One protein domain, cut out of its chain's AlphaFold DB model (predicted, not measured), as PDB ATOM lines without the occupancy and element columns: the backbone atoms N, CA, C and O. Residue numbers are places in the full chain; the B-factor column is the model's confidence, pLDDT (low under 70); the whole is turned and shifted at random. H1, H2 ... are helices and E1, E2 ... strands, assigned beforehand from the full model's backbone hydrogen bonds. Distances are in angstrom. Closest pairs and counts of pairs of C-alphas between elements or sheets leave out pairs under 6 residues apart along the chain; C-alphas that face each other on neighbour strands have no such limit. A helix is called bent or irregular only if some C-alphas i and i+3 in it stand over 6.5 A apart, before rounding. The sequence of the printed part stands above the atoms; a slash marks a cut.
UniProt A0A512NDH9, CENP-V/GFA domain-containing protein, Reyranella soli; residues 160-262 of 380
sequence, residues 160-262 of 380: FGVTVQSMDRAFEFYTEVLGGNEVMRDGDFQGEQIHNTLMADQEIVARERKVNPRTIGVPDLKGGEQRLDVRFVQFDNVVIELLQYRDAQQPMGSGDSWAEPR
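Overview. This is residues 160 to 262 of the 380 residues of the protein "CENP-V/GFA domain-containing protein" of Reyranella soli (UniProt A0A512NDH9). A twisted sheet of four strands forms a wall with H1 running along one face and no named helix on the other, while the kinked H2 and the short H3 make a small helical group beyond one end of the strands. This end group and the sheet with H1 together make the length of an elongated outline of 46 by 29 by 26 A. The printed part has 103 residues, with three named helices and four named strands in the order E1 H1 E2 H2 H3 E3 E4. The sheet is mixed, in the order E1 E4 E3 E2, and the class is mixed, helices and strands. The whole is compact, with a radius of gyration of the C-alphas of 14.6 A.

Arrangement. E1, residues 160 to 163, is an edge strand, parallel to E4, residues 239 to 247, at 24 degrees; N 162 and O 241 are 2.8 A apart, within hydrogen-bond range. H1, residues 167 to 177, is on the sheet at a height over the sheet of 9.1 A. It lies over E3, residues 226 to 234, and runs along the strands, at 2 degrees to E3 on the local plane; their closest C-alphas, of Tyr 174 and Val 233, are 7.1 A apart. E2, residues 181 to 189, is the other edge strand, antiparallel to E3 at 168 degrees, with N 230 and O 186 2.9 A apart. E1, H1 and E2 form a split strand-helix-strand unit, two strands running the same way with E4 and E3 between them, and its crossover is right-handed. H1 with the sheet makes two layers, helix on one face. H2, residues 192 to 209, is not on the sheet; it has a kink of 84 degrees near residue 199 and is irregular, with C-alphas 198 and 201 8.3 A apart. With residues 202 to 207 alone it touches H3, residues 213 to 216, the closest C-alphas being those of Ala 206 and Pro 213, 5.1 A apart. H3 is not on the sheet and is apart from E4. E3 and E4 form a hairpin, antiparallel at 162 degrees, with N 242 and O 231 2.8 A apart. In H1 every O i to N i+4 pair is within hydrogen-bond range, in H2 12 of 14 are, and H3 is too short for such a pair.

Along the chain. E1 begins at C-alpha 160, (80.503, 88.006, 152.565), and spans 10.2 A. H1 spans 14.6 A, E2 22.7 A, H2 21.3 A and H3 5.6 A. E3 spans 26.7 A from C-alpha 226 at (73.614, 71.751, 139.211). E4 spans 25.9 A and ends at C-alpha 247, (73.671, 68.223, 141.701).

Size, cuts and confidence. The two C-alphas farthest apart are those of Gly 179 and Lys 210, 46.2 A. The printed part has no cut and no long link; H3 to E3, with 9 residues between them, is short, and the other links are tight. Residues 248 to 262 hold no named element. The mean pLDDT of the printed part is 95.0, and no printed residue is under 70.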
ATOM      1  N   PHE A 160      79.373  88.770 153.083       94.44
ATOM      2  CA  PHE A 160      80.503  88.006 152.565       94.44
ATOM      3  C   PHE A 160      80.048  86.583 152.224       94.44
ATOM      4  O   PHE A 160      79.465  85.913 153.074       94.44
ATOM      5  N   GLY A 161      80.312  86.145 150.992       95.38
ATOM      6  CA  GLY A 161      79.928  84.823 150.495       95.38
ATOM      7  C   GLY A 161      80.983  83.752 150.766       95.38
ATOM      8  O   GLY A 161      82.170  83.966 150.511       95.38
ATOM      9  N   VAL A 162      80.544  82.586 151.238       94.50
ATOM     10  CA  VAL A 162      81.360  81.390 151.471       94.50
ATOM     11  C   VAL A 162      80.715  80.208 150.769       94.50
ATOM     12  O   VAL A 162      79.590  79.823 151.078       94.50
ATOM     13  N   THR A 163      81.442  79.602 149.836       93.88
ATOM     14  CA  THR A 163      81.025  78.335 149.234       93.88
ATOM     15  C   THR A 163      81.282  77.181 150.195       93.88
ATOM     16  O   THR A 163      82.395  77.063 150.708       93.88
ATOM     17  N   VAL A 164      80.287  76.324 150.402       94.19
ATOM     18  CA  VAL A 164      80.317  75.229 151.381       94.19
ATOM     19  C   VAL A 164      80.099  73.876 150.709       94.19
ATOM     20  O   VAL A 164      79.497  73.791 149.635       94.19
ATOM     21  N   GLN A 165      80.591  72.804 151.332       92.44
ATOM     22  CA  GLN A 165      80.272  71.446 150.898       92.44
ATOM     23  C   GLN A 165      78.906  71.001 151.400       92.44
ATOM     24  O   GLN A 165      78.118  70.455 150.641       92.44
ATOM     25  N   SER A 166      78.643  71.227 152.687       93.88
ATOM     26  CA  SER A 166      77.389  70.876 153.337       93.88
ATOM     27  C   SER A 166      76.763  72.128 153.917       93.88
ATOM     28  O   SER A 166      77.267  72.716 154.875       93.88
ATOM     29  N   MET A 167      75.634  72.533 153.342       96.12
ATOM     30  CA  MET A 167      74.908  73.699 153.821       96.12
ATOM     31  C   MET A 167      74.376  73.492 155.242       96.12
ATOM     32  O   MET A 167      74.441  74.422 156.037       96.12
ATOM     33  N   ASP A 168      73.881  72.306 155.594       96.06
ATOM     34  CA  ASP A 168      73.370  72.036 156.943       96.06
ATOM     35  C   ASP A 168      74.463  72.098 158.004       96.06
ATOM     36  O   ASP A 168      74.275  72.763 159.021       96.06
ATOM     37  N   ARG A 169      75.626  71.493 157.741       96.12
ATOM     38  CA  ARG A 169      76.762  71.532 158.669       96.12
ATOM     39  C   ARG A 169      77.302  72.950 158.838       96.12
ATOM     40  O   ARG A 169      77.485  73.404 159.966       96.12
ATOM     41  N   ALA A 170      77.516  73.667 157.735       96.81
ATOM     42  CA  ALA A 170      77.957  75.055 157.785       96.81
ATOM     43  C   ALA A 170      76.947  75.933 158.533       96.81
ATOM     44  O   ALA A 170      77.310  76.709 159.416       96.81
ATOM     45  N   PHE A 171      75.662  75.790 158.214       97.69
ATOM     46  CA  PHE A 171      74.602  76.560 158.846       97.69
ATOM     47  C   PHE A 171      74.514  76.282 160.348       97.69
ATOM     48  O   PHE A 171      74.457  77.237 161.120       97.69
ATOM     49  N   GLU A 172      74.570  75.015 160.772       98.00
ATOM     50  CA  GLU A 172      74.625  74.647 162.191       98.00
ATOM     51  C   GLU A 172      75.841  75.273 162.878       98.00
ATOM     52  O   GLU A 172      75.707  75.862 163.944       98.00
ATOM     53  N   PHE A 173      77.025  75.232 162.267       98.50
ATOM     54  CA  PHE A 173      78.210  75.862 162.847       98.50
ATOM     55  C   PHE A 173      78.037  77.368 163.063       98.50
ATOM     56  O   PHE A 173      78.229  77.874 164.172       98.50
ATOM     57  N   TYR A 174      77.640  78.105 162.025       98.31
ATOM     58  CA  TYR A 174      77.530  79.559 162.128       98.31
ATOM     59  C   TYR A 174      76.387  80.013 163.045       98.31
ATOM     60  O   TYR A 174      76.470  81.106 163.602       98.31
ATOM     61  N   THR A 175      75.349  79.199 163.236       97.94
ATOM     62  CA  THR A 175      74.206  79.547 164.095       97.94
ATOM     63  C   THR A 175      74.349  79.001 165.511       97.94
ATOM     64  O   THR A 175      74.308  79.762 166.472       97.94
ATOM     65  N   GLU A 176      74.595  77.705 165.658       97.88
ATOM     66  CA  GLU A 176      74.566  77.009 166.942       97.88
ATOM     67  C   GLU A 176      75.914  77.008 167.672       97.88
ATOM     68  O   GLU A 176      75.938  76.973 168.902       97.88
ATOM     69  N   VAL A 177      77.038  77.057 166.945       98.00
ATOM     70  CA  VAL A 177      78.377  77.137 167.560       98.00
ATOM     71  C   VAL A 177      78.809  78.590 167.727       98.00
ATOM     72  O   VAL A 177      79.223  78.996 168.811       98.00
ATOM     73  N   LEU A 178      78.701  79.391 166.664       97.38
ATOM     74  CA  LEU A 178      79.141  80.790 166.680       97.38
ATOM     75  C   LEU A 178      78.051  81.783 167.110       97.38
ATOM     76  O   LEU A 178      78.368  82.937 167.397       97.38
ATOM     77  N   GLY A 179      76.789  81.355 167.207       96.25
ATOM     78  CA  GLY A 179      75.700  82.177 167.744       96.25
ATOM     79  C   GLY A 179      75.079  83.167 166.753       96.25
ATOM     80  O   GLY A 179      74.447  84.130 167.187       96.25
ATOM     81  N   GLY A 180      75.277  82.982 165.447       95.94
ATOM     82  CA  GLY A 180      74.652  83.805 164.413       95.94
ATOM     83  C   GLY A 180      73.145  83.555 164.285       95.94
ATOM     84  O   GLY A 180      72.632  82.495 164.641       95.94
ATOM     85  N   ASN A 181      72.412  84.530 163.745       97.19
ATOM     86  CA  ASN A 181      70.972  84.403 163.516       97.19
ATOM     87  C   ASN A 181      70.657  84.198 162.037       97.19
ATOM     88  O   ASN A 181      71.162  84.925 161.186       97.19
ATOM     89  N   GLU A 182      69.767  83.259 161.729       97.31
ATOM     90  CA  GLU A 182      69.246  83.134 160.373       97.31
ATOM     91  C   GLU A 182      68.493  84.400 159.953       97.31
ATOM     92  O   GLU A 182      67.600  84.876 160.656       97.31
ATOM     93  N   VAL A 183      68.847  84.917 158.779       96.00
ATOM     94  CA  VAL A 183      68.123  86.000 158.110       96.00
ATOM     95  C   VAL A 183      67.088  85.416 157.158       96.00
ATOM     96  O   VAL A 183      65.912  85.766 157.226       96.00
ATOM     97  N   MET A 184      67.535  84.538 156.255       94.62
ATOM     98  CA  MET A 184      66.704  83.851 155.269       94.62
ATOM     99  C   MET A 184      67.444  82.647 154.674       94.62
ATOM    100  O   MET A 184      68.678  82.591 154.690       94.62
ATOM    101  N   ARG A 185      66.670  81.740 154.078       95.88
ATOM    102  CA  ARG A 185      67.142  80.647 153.224       95.88
ATOM    103  C   ARG A 185      66.365  80.651 151.917       95.88
ATOM    104  O   ARG A 185      65.166  80.925 151.926       95.88
ATOM    105  N   ASP A 186      67.050  80.338 150.832       95.81
ATOM    106  CA  ASP A 186      66.462  80.145 149.511       95.81
ATOM    107  C   ASP A 186      67.326  79.147 148.729       95.81
ATOM    108  O   ASP A 186      68.416  78.775 149.175       95.81
ATOM    109  N   GLY A 187      66.872  78.682 147.577       94.88
ATOM    110  CA  GLY A 187      67.704  77.825 146.749       94.88
ATOM    111  C   GLY A 187      66.989  77.211 145.570       94.88
ATOM    112  O   GLY A 187      65.988  77.724 145.084       94.88
ATOM    113  N   ASP A 188      67.566  76.117 145.089       95.31
ATOM    114  CA  ASP A 188      67.234  75.523 143.799       95.31
ATOM    115  C   ASP A 188      67.428  76.493 142.616       95.31
ATOM    116  O   ASP A 188      66.799  76.371 141.563       95.31
ATOM    117  N   PHE A 189      68.341  77.460 142.762       97.31
ATOM    118  CA  PHE A 189      68.617  78.427 141.708       97.31
ATOM    119  C   PHE A 189      69.296  77.753 140.517       97.31
ATOM    120  O   PHE A 189      70.328  77.086 140.648       97.31
ATOM    121  N   GLN A 190      68.714  77.969 139.340       97.62
ATOM    122  CA  GLN A 190      69.194  77.492 138.047       97.62
ATOM    123  C   GLN A 190      68.651  78.372 136.916       97.62
ATOM    124  O   GLN A 190      67.824  79.262 137.130       97.62
ATOM    125  N   GLY A 191      69.119  78.113 135.704       98.06
ATOM    126  CA  GLY A 191      68.748  78.811 134.489       98.06
ATOM    127  C   GLY A 191      69.827  79.769 133.999       98.06
ATOM    128  O   GLY A 191      70.791  80.116 134.686       98.06
ATOM    129  N   GLU A 192      69.655  80.216 132.761       97.75
ATOM    130  CA  GLU A 192      70.657  81.018 132.064       97.75
ATOM    131  C   GLU A 192      70.965  82.350 132.761       97.75
ATOM    132  O   GLU A 192      72.124  82.759 132.802       97.75
ATOM    133  N   GLN A 193      69.955  83.016 133.326       97.81
ATOM    134  CA  GLN A 193      70.139  84.325 133.946       97.81
ATOM    135  C   GLN A 193      71.088  84.252 135.146       97.81
ATOM    136  O   GLN A 193      72.095  84.958 135.154       97.81
ATOM    137  N   ILE A 194      70.819  83.368 136.114       96.81
ATOM    138  CA  ILE A 194      71.676  83.219 137.298       96.81
ATOM    139  C   ILE A 194      73.062  82.686 136.920       96.81
ATOM    140  O   ILE A 194      74.070  83.169 137.434       96.81
ATOM    141  N   HIS A 195      73.129  81.762 135.957       98.19
ATOM    142  CA  HIS A 195      74.395  81.235 135.466       98.19
ATOM    143  C   HIS A 195      75.283  82.352 134.896       98.19
ATOM    144  O   HIS A 195      76.440  82.499 135.289       98.19
ATOM    145  N   ASN A 196      74.731  83.184 134.008       97.75
ATOM    146  CA  ASN A 196      75.468  84.289 133.401       97.75
ATOM    147  C   ASN A 196      75.830  85.368 134.436       97.75
ATOM    148  O   ASN A 196      76.906  85.952 134.343       97.75
ATOM    149  N   THR A 197      74.977  85.626 135.435       97.56
ATOM    150  CA  THR A 197      75.284  86.575 136.517       97.56
ATOM    151  C   THR A 197      76.527  86.169 137.309       97.56
ATOM    152  O   THR A 197      77.310  87.040 137.678       97.56
ATOM    153  N   LEU A 198      76.719  84.874 137.558       96.19
ATOM    154  CA  LEU A 198      77.789  84.383 138.428       96.19
ATOM    155  C   LEU A 198      79.069  84.005 137.673       96.19
ATOM    156  O   LEU A 198      80.155  84.141 138.227       96.19
ATOM    157  N   MET A 199      78.956  83.500 136.439       97.19
ATOM    158  CA  MET A 199      80.039  82.736 135.794       97.19
ATOM    159  C   MET A 199      80.332  83.148 134.344       97.19
ATOM    160  O   MET A 199      81.090  82.463 133.656       97.19
ATOM    161  N   ALA A 200      79.771  84.262 133.851       97.44
ATOM    162  CA  ALA A 200      79.982  84.689 132.461       97.44
ATOM    163  C   ALA A 200      81.466  84.861 132.087       97.44
ATOM    164  O   ALA A 200      81.852  84.513 130.973       97.44
ATOM    165  N   ASP A 201      82.292  85.366 133.005       97.81
ATOM    166  CA  ASP A 201      83.732  85.541 132.787       97.81
ATOM    167  C   ASP A 201      84.439  84.189 132.573       97.81
ATOM    168  O   ASP A 201      85.114  83.979 131.565       97.81
ATOM    169  N   GLN A 202      84.210  83.217 133.460       97.50
ATOM    170  CA  GLN A 202      84.812  81.884 133.352       97.50
ATOM    171  C   GLN A 202      84.298  81.125 132.116       97.50
ATOM    172  O   GLN A 202      85.072  80.430 131.460       97.50
ATOM    173  N   GLU A 203      83.033  81.306 131.733       96.94
ATOM    174  CA  GLU A 203      82.478  80.778 130.480       96.94
ATOM    175  C   GLU A 203      83.202  81.320 129.236       96.94
ATOM    176  O   GLU A 203      83.517  80.564 128.314       96.94
ATOM    177  N   ILE A 204      83.508  82.623 129.201       97.94
ATOM    178  CA  ILE A 204      84.303  83.224 128.119       97.94
ATOM    179  C   ILE A 204      85.701  82.596 128.089       97.94
ATOM    180  O   ILE A 204      86.132  82.119 127.037       97.94
ATOM    181  N   VAL A 205      86.363  82.497 129.245       98.25
ATOM    182  CA  VAL A 205      87.698  81.886 129.365       98.25
ATOM    183  C   VAL A 205      87.707  80.437 128.868       98.25
ATOM    184  O   VAL A 205      88.630  80.039 128.154       98.25
ATOM    185  N   ALA A 206      86.694  79.636 129.209       97.81
ATOM    186  CA  ALA A 206      86.582  78.256 128.743       97.81
ATOM    187  C   ALA A 206      86.490  78.176 127.210       97.81
ATOM    188  O   ALA A 206      87.197  77.376 126.591       97.81
ATOM    189  N   ARG A 207      85.681  79.048 126.589       97.69
ATOM    190  CA  ARG A 207      85.518  79.113 125.125       97.69
ATOM    191  C   ARG A 207      86.795  79.540 124.419       97.69
ATOM    192  O   ARG A 207      87.193  78.892 123.453       97.69
ATOM    193  N   GLU A 208      87.462  80.581 124.911       98.19
ATOM    194  CA  GLU A 208      88.735  81.057 124.355       98.19
ATOM    195  C   GLU A 208      89.816  79.975 124.415       98.19
ATOM    196  O   GLU A 208      90.552  79.757 123.451       98.19
ATOM    197  N   ARG A 209      89.869  79.241 125.531       97.94
ATOM    198  CA  ARG A 209      90.799  78.124 125.730       97.94
ATOM    199  C   ARG A 209      90.371  76.838 125.029       97.94
ATOM    200  O   ARG A 209      91.165  75.903 124.984       97.94
ATOM    201  N   LYS A 210      89.152  76.784 124.482       97.88
ATOM    202  CA  LYS A 210      88.539  75.590 123.874       97.88
ATOM    203  C   LYS A 210      88.538  74.383 124.823       97.88
ATOM    204  O   LYS A 210      88.807  73.259 124.404       97.88
ATOM    205  N   VAL A 211      88.251  74.625 126.099       97.94
ATOM    206  CA  VAL A 211      88.132  73.588 127.136       97.94
ATOM    207  C   VAL A 211      86.700  73.508 127.649       97.94
ATOM    208  O   VAL A 211      85.911  74.434 127.477       97.94
ATOM    209  N   ASN A 212      86.357  72.395 128.295       96.25
ATOM    210  CA  ASN A 212      85.066  72.253 128.962       96.25
ATOM    211  C   ASN A 212      85.009  73.202 130.187       96.25
ATOM    212  O   ASN A 212      85.916  73.135 131.019       96.25
ATOM    213  N   PRO A 213      83.977  74.055 130.350       95.69
ATOM    214  CA  PRO A 213      83.857  74.956 131.504       95.69
ATOM    215  C   PRO A 213      83.987  74.257 132.867       95.69
ATOM    216  O   PRO A 213      84.615  74.792 133.785       95.69
ATOM    217  N   ARG A 214      83.507  73.010 132.985       93.44
ATOM    218  CA  ARG A 214      83.639  72.205 134.210       93.44
ATOM    219  C   ARG A 214      85.096  72.027 134.642       93.44
ATOM    220  O   ARG A 214      85.377  72.032 135.835       93.44
ATOM    221  N   THR A 215      86.044  71.927 133.704       93.94
ATOM    222  CA  THR A 215      87.463  71.687 134.036       93.94
ATOM    223  C   THR A 215      88.164  72.908 134.624       93.94
ATOM    224  O   THR A 215      89.297  72.798 135.079       93.94
ATOM    225  N   ILE A 216      87.523  74.078 134.593       93.50
ATOM    226  CA  ILE A 216      88.015  75.299 135.246       93.50
ATOM    227  C   ILE A 216      87.082  75.775 136.363       93.50
ATOM    228  O   ILE A 216      87.215  76.899 136.841       93.50
ATOM    229  N   GLY A 217      86.166  74.907 136.788       92.75
ATOM    230  CA  GLY A 217      85.339  75.125 137.959       92.75
ATOM    231  C   GLY A 217      84.014  75.851 137.708       92.75
ATOM    232  O   GLY A 217      83.535  76.540 138.603       92.75
ATOM    233  N   VAL A 218      83.421  75.714 136.519       96.31
ATOM    234  CA  VAL A 218      82.080  76.251 136.225       96.31
ATOM    235  C   VAL A 218      81.023  75.142 136.368       96.31
ATOM    236  O   VAL A 218      81.030  74.213 135.552       96.31
ATOM    237  N   PRO A 219      80.125  75.190 137.372       95.75
ATOM    238  CA  PRO A 219      78.962  74.303 137.443       95.75
ATOM    239  C   PRO A 219      77.924  74.632 136.362       95.75
ATOM    240  O   PRO A 219      77.738  75.792 135.983       95.75
ATOM    241  N   ASP A 220      77.167  73.629 135.912       96.75
ATOM    242  CA  ASP A 220      76.101  73.842 134.934       96.75
ATOM    243  C   ASP A 220      74.767  74.192 135.607       96.75
ATOM    244  O   ASP A 220      73.850  73.378 135.740       96.75
ATOM    245  N   LEU A 221      74.649  75.459 136.007       97.94
ATOM    246  CA  LEU A 221      73.353  76.038 136.369       97.94
ATOM    247  C   LEU A 221      72.461  76.311 135.147       97.94
ATOM    248  O   LEU A 221      71.254  76.419 135.312       97.94
ATOM    249  N   LYS A 222      73.020  76.451 133.936       96.81
ATOM    250  CA  LYS A 222      72.274  76.892 132.747       96.81
ATOM    251  C   LYS A 222      71.370  75.785 132.213       96.81
ATOM    252  O   LYS A 222      70.191  76.035 131.980       96.81
ATOM    253  N   GLY A 223      71.935  74.597 132.013       96.12
ATOM    254  CA  GLY A 223      71.217  73.369 131.671       96.12
ATOM    255  C   GLY A 223      70.550  72.721 132.882       96.12
ATOM    256  O   GLY A 223      69.700  71.846 132.726       96.12
ATOM    257  N   GLY A 224      70.893  73.181 134.087       95.69
ATOM    258  CA  GLY A 224      70.298  72.706 135.322       95.69
ATOM    259  C   GLY A 224      70.787  71.313 135.716       95.69
ATOM    260  O   GLY A 224      70.028  70.564 136.334       95.69
ATOM    261  N   GLU A 225      72.034  70.957 135.419       96.06
ATOM    262  CA  GLU A 225      72.666  69.780 136.028       96.06
ATOM    263  C   GLU A 225      73.029  70.052 137.497       96.06
ATOM    264  O   GLU A 225      72.922  69.156 138.333       96.06
ATOM    265  N   GLN A 226      73.377  71.299 137.837       97.12
ATOM    266  CA  GLN A 226      73.614  71.751 139.211       97.12
ATOM    267  C   GLN A 226      72.568  72.774 139.684       97.12
ATOM    268  O   GLN A 226      71.847  73.388 138.890       97.12
ATOM    269  N   ARG A 227      72.480  72.946 141.005       97.06
ATOM    270  CA  ARG A 227      71.623  73.902 141.718       97.06
ATOM    271  C   ARG A 227      72.452  74.701 142.706       97.06
ATOM    272  O   ARG A 227      73.336  74.136 143.348       97.06
ATOM    273  N   LEU A 228      72.143  75.986 142.832       97.50
ATOM    274  CA  LEU A 228      72.686  76.838 143.883       97.50
ATOM    275  C   LEU A 228      71.646  77.017 144.994       97.50
ATOM    276  O   LEU A 228      70.532  77.472 144.737       97.50
ATOM    277  N   ASP A 229      72.046  76.709 146.222       97.44
ATOM    278  CA  ASP A 229      71.293  77.007 147.438       97.44
ATOM    279  C   ASP A 229      72.025  78.062 148.270       97.44
ATOM    280  O   ASP A 229      73.261  78.079 148.306       97.44
ATOM    281  N   VAL A 230      71.271  78.911 148.974       97.62
ATOM    282  CA  VAL A 230      71.826  79.995 149.794       97.62
ATOM    283  C   VAL A 230      71.206  80.060 151.188       97.62
ATOM    284  O   VAL A 230      70.004  79.856 151.383       97.62
ATOM    285  N   ARG A 231      72.022  80.409 152.183       98.12
ATOM    286  CA  ARG A 231      71.553  80.778 153.528       98.12
ATOM    287  C   ARG A 231      72.298  82.002 154.020       98.12
ATOM    288  O   ARG A 231      73.507  82.099 153.860       98.12
ATOM    289  N   PHE A 232      71.582  82.914 154.661       98.12
ATOM    290  CA  PHE A 232      72.153  84.143 155.201       98.12
ATOM    291  C   PHE A 232      72.143  84.095 156.725       98.12
ATOM    292  O   PHE A 232      71.088  83.902 157.336       98.12
ATOM    293  N   VAL A 233      73.309  84.301 157.335       97.94
ATOM    294  CA  VAL A 233      73.505  84.298 158.788       97.94
ATOM    295  C   VAL A 233      74.032  85.660 159.238       97.94
ATOM    296  O   VAL A 233      75.095  86.104 158.807       97.94
ATOM    297  N   GLN A 234      73.280  86.343 160.097       97.06
ATOM    298  CA  GLN A 234      73.615  87.651 160.653       97.06
ATOM    299  C   GLN A 234      74.447  87.510 161.929       97.06
ATOM    300  O   GLN A 234      74.038  86.843 162.879       97.06
ATOM    301  N   PHE A 235      75.552  88.250 161.973       93.50
ATOM    302  CA  PHE A 235      76.264  88.661 163.187       93.50
ATOM    303  C   PHE A 235      76.127  90.176 163.364       93.50
ATOM    304  O   PHE A 235      75.669  90.846 162.450       93.50
ATOM    305  N   ASP A 236      76.538  90.759 164.488       87.81
ATOM    306  CA  ASP A 236      76.302  92.182 164.804       87.81
ATOM    307  C   ASP A 236      76.487  93.165 163.629       87.81
ATOM    308  O   ASP A 236      75.636  94.020 163.376       87.81
ATOM    309  N   ASN A 237      77.600  93.057 162.900       84.81
ATOM    310  CA  ASN A 237      78.005  94.023 161.878       84.81
ATOM    311  C   ASN A 237      78.116  93.457 160.454       84.81
ATOM    312  O   ASN A 237      78.379  94.236 159.535       84.81
ATOM    313  N   VAL A 238      77.955  92.148 160.258       92.25
ATOM    314  CA  VAL A 238      78.152  91.496 158.958       92.25
ATOM    315  C   VAL A 238      77.198  90.320 158.782       92.25
ATOM    316  O   VAL A 238      76.831  89.652 159.748       92.25
ATOM    317  N   VAL A 239      76.809  90.076 157.534       96.56
ATOM    318  CA  VAL A 239      76.077  88.877 157.125       96.56
ATOM    319  C   VAL A 239      77.037  87.935 156.408       96.56
ATOM    320  O   VAL A 239      77.796  88.363 155.537       96.56
ATOM    321  N   ILE A 240      76.991  86.657 156.765       97.81
ATOM    322  CA  ILE A 240      77.651  85.584 156.026       97.81
ATOM    323  C   ILE A 240      76.602  84.937 155.128       97.81
ATOM    324  O   ILE A 240      75.558  84.496 155.605       97.81
ATOM    325  N   GLU A 241      76.874  84.912 153.831       98.06
ATOM    326  CA  GLU A 241      76.099  84.162 152.851       98.06
ATOM    327  C   GLU A 241      76.796  82.818 152.630       98.06
ATOM    328  O   GLU A 241      77.942  82.765 152.193       98.06
ATOM    329  N   LEU A 242      76.119  81.728 152.960       97.75
ATOM    330  CA  LEU A 242      76.559  80.373 152.660       97.75
ATOM    331  C   LEU A 242      76.000  79.992 151.296       97.75
ATOM    332  O   LEU A 242      74.813  80.203 151.056       97.75
ATOM    333  N   LEU A 243      76.836  79.429 150.427       96.62
ATOM    334  CA  LEU A 243      76.470  79.024 149.071       96.62
ATOM    335  C   LEU A 243      76.845  77.562 148.852       96.62
ATOM    336  O   LEU A 243      78.018  77.205 148.944       96.62
ATOM    337  N   GLN A 244      75.880  76.713 148.519       96.56
ATOM    338  CA  GLN A 244      76.151  75.322 148.153       96.56
ATOM    339  C   GLN A 244      75.765  75.101 146.696       96.56
ATOM    340  O   GLN A 244      74.634  75.377 146.303       96.56
ATOM    341  N   TYR A 245      76.706  74.580 145.911       96.19
ATOM    342  CA  TYR A 245      76.441  74.088 144.564       96.19
ATOM    343  C   TYR A 245      76.341  72.570 144.635       96.19
ATOM    344  O   TYR A 245      77.344  71.914 144.901       96.19
ATOM    345  N   ARG A 246      75.154  72.019 144.400       95.38
ATOM    346  CA  ARG A 246      74.879  70.572 144.440       95.38
ATOM    347  C   ARG A 246      74.360  70.086 143.094       95.38
ATOM    348  O   ARG A 246      73.904  70.896 142.284       95.38
ATOM    349  N   ASP A 247      74.376  68.779 142.859       95.56
ATOM    350  CA  ASP A 247      73.671  68.223 141.701       95.56
ATOM    351  C   ASP A 247      72.153  68.324 141.882       95.56
ATOM    352  O   ASP A 247      71.627  68.266 142.995       95.56
ATOM    353  N   ALA A 248      71.429  68.447 140.771       94.88
ATOM    354  CA  ALA A 248      69.986  68.678 140.776       94.88
ATOM    355  C   ALA A 248      69.167  67.578 141.471       94.88
ATOM    356  O   ALA A 248      68.070  67.844 141.955       94.88
ATOM    357  N   GLN A 249      69.682  66.348 141.514       93.62
ATOM    358  CA  GLN A 249      69.009  65.201 142.132       93.62
ATOM    359  C   GLN A 249      69.233  65.132 143.646       93.62
ATOM    360  O   GLN A 249      68.552  64.367 144.328       93.62
ATOM    361  N   GLN A 250      70.188  65.900 144.170       93.12
ATOM    362  CA  GLN A 250      70.510  65.902 145.587       93.12
ATOM    363  C   GLN A 250      69.539  66.799 146.367       93.12
ATOM    364  O   GLN A 250      69.112  67.836 145.846       93.12
ATOM    365  N   PRO A 251      69.179  66.430 147.609       92.06
ATOM    366  CA  PRO A 251      68.327  67.259 148.457       92.06
ATOM    367  C   PRO A 251      68.992  68.603 148.789       92.06
ATOM    368  O   PRO A 251      70.208  68.692 148.915       92.06
ATOM    369  N   MET A 252      68.193  69.652 148.991       91.94
ATOM    370  CA  MET A 252      68.702  70.919 149.528       91.94
ATOM    371  C   MET A 252      69.263  70.725 150.938       91.94
ATOM    372  O   MET A 252      68.667  70.020 151.754       91.94
ATOM    373  N   GLY A 253      70.367  71.402 151.259       86.81
ATOM    374  CA  GLY A 253      70.951  71.394 152.607       86.81
ATOM    375  C   GLY A 253      72.001  70.305 152.848       86.81
ATOM    376  O   GLY A 253      73.010  70.545 153.514       86.81
ATOM    377  N   SER A 254      71.784  69.122 152.278       82.25
ATOM    378  CA  SER A 254      72.602  67.926 152.490       82.25
ATOM    379  C   SER A 254      73.144  67.383 151.165       82.25
ATOM    380  O   SER A 254      72.805  67.884 150.098       82.25
ATOM    381  N   GLY A 255      74.026  66.384 151.231       80.06
ATOM    382  CA  GLY A 255      74.658  65.793 150.050       80.06
ATOM    383  C   GLY A 255      76.045  66.352 149.731       80.06
ATOM    384  O   GLY A 255      76.629  67.114 150.505       80.06
ATOM    385  N   ASP A 256      76.560  65.912 148.592       84.75
ATOM    386  CA  ASP A 256      77.866  66.241 148.049       84.75
ATOM    387  C   ASP A 256      77.801  67.550 147.253       84.75
ATOM    388  O   ASP A 256      76.920  67.763 146.413       84.75
ATOM    389  N   SER A 257      78.785  68.422 147.463       87.56
ATOM    390  CA  SER A 257      78.977  69.559 146.564       87.56
ATOM    391  C   SER A 257      79.479  69.108 145.196       87.56
ATOM    392  O   SER A 257      80.194  68.119 145.065       87.56
ATOM    393  N   TRP A 258      79.145  69.891 144.170       90.31
ATOM    394  CA  TRP A 258      79.490  69.627 142.771       90.31
ATOM    395  C   TRP A 258      81.003  69.467 142.529       90.31
ATOM    396  O   TRP A 258      81.404  68.778 141.590       90.31
ATOM    397  N   ALA A 259      81.845  70.101 143.349       87.00
ATOM    398  CA  ALA A 259      83.293  69.993 143.252       87.00
ATOM    399  C   ALA A 259      83.956  69.797 144.616       87.00
ATOM    400  O   ALA A 259      83.431  70.187 145.663       87.00
ATOM    401  N   GLU A 260      85.155  69.222 144.562       85.69
ATOM    402  CA  GLU A 260      86.032  69.044 145.710       85.69
ATOM    403  C   GLU A 260      86.460  70.409 146.290       85.69
ATOM    404  O   GLU A 260      86.815  71.327 145.539       85.69
ATOM    405  N   PRO A 261      86.418  70.580 147.620       82.19
ATOM    406  CA  PRO A 261      86.806  71.807 148.288       82.19
ATOM    407  C   PRO A 261      88.326  71.927 148.319       82.19
ATOM    408  O   PRO A 261      89.079  70.975 148.132       82.19
ATOM    409  N   ARG A 262      88.790  73.126 148.651       78.06
ATOM    410  CA  ARG A 262      90.207  73.386 148.872       78.06
ATOM    411  C   ARG A 262      90.517  73.407 150.367       78.06
ATOM    412  O   ARG A 262      90.662  74.471 150.962       78.06
TER     413      ARG A 262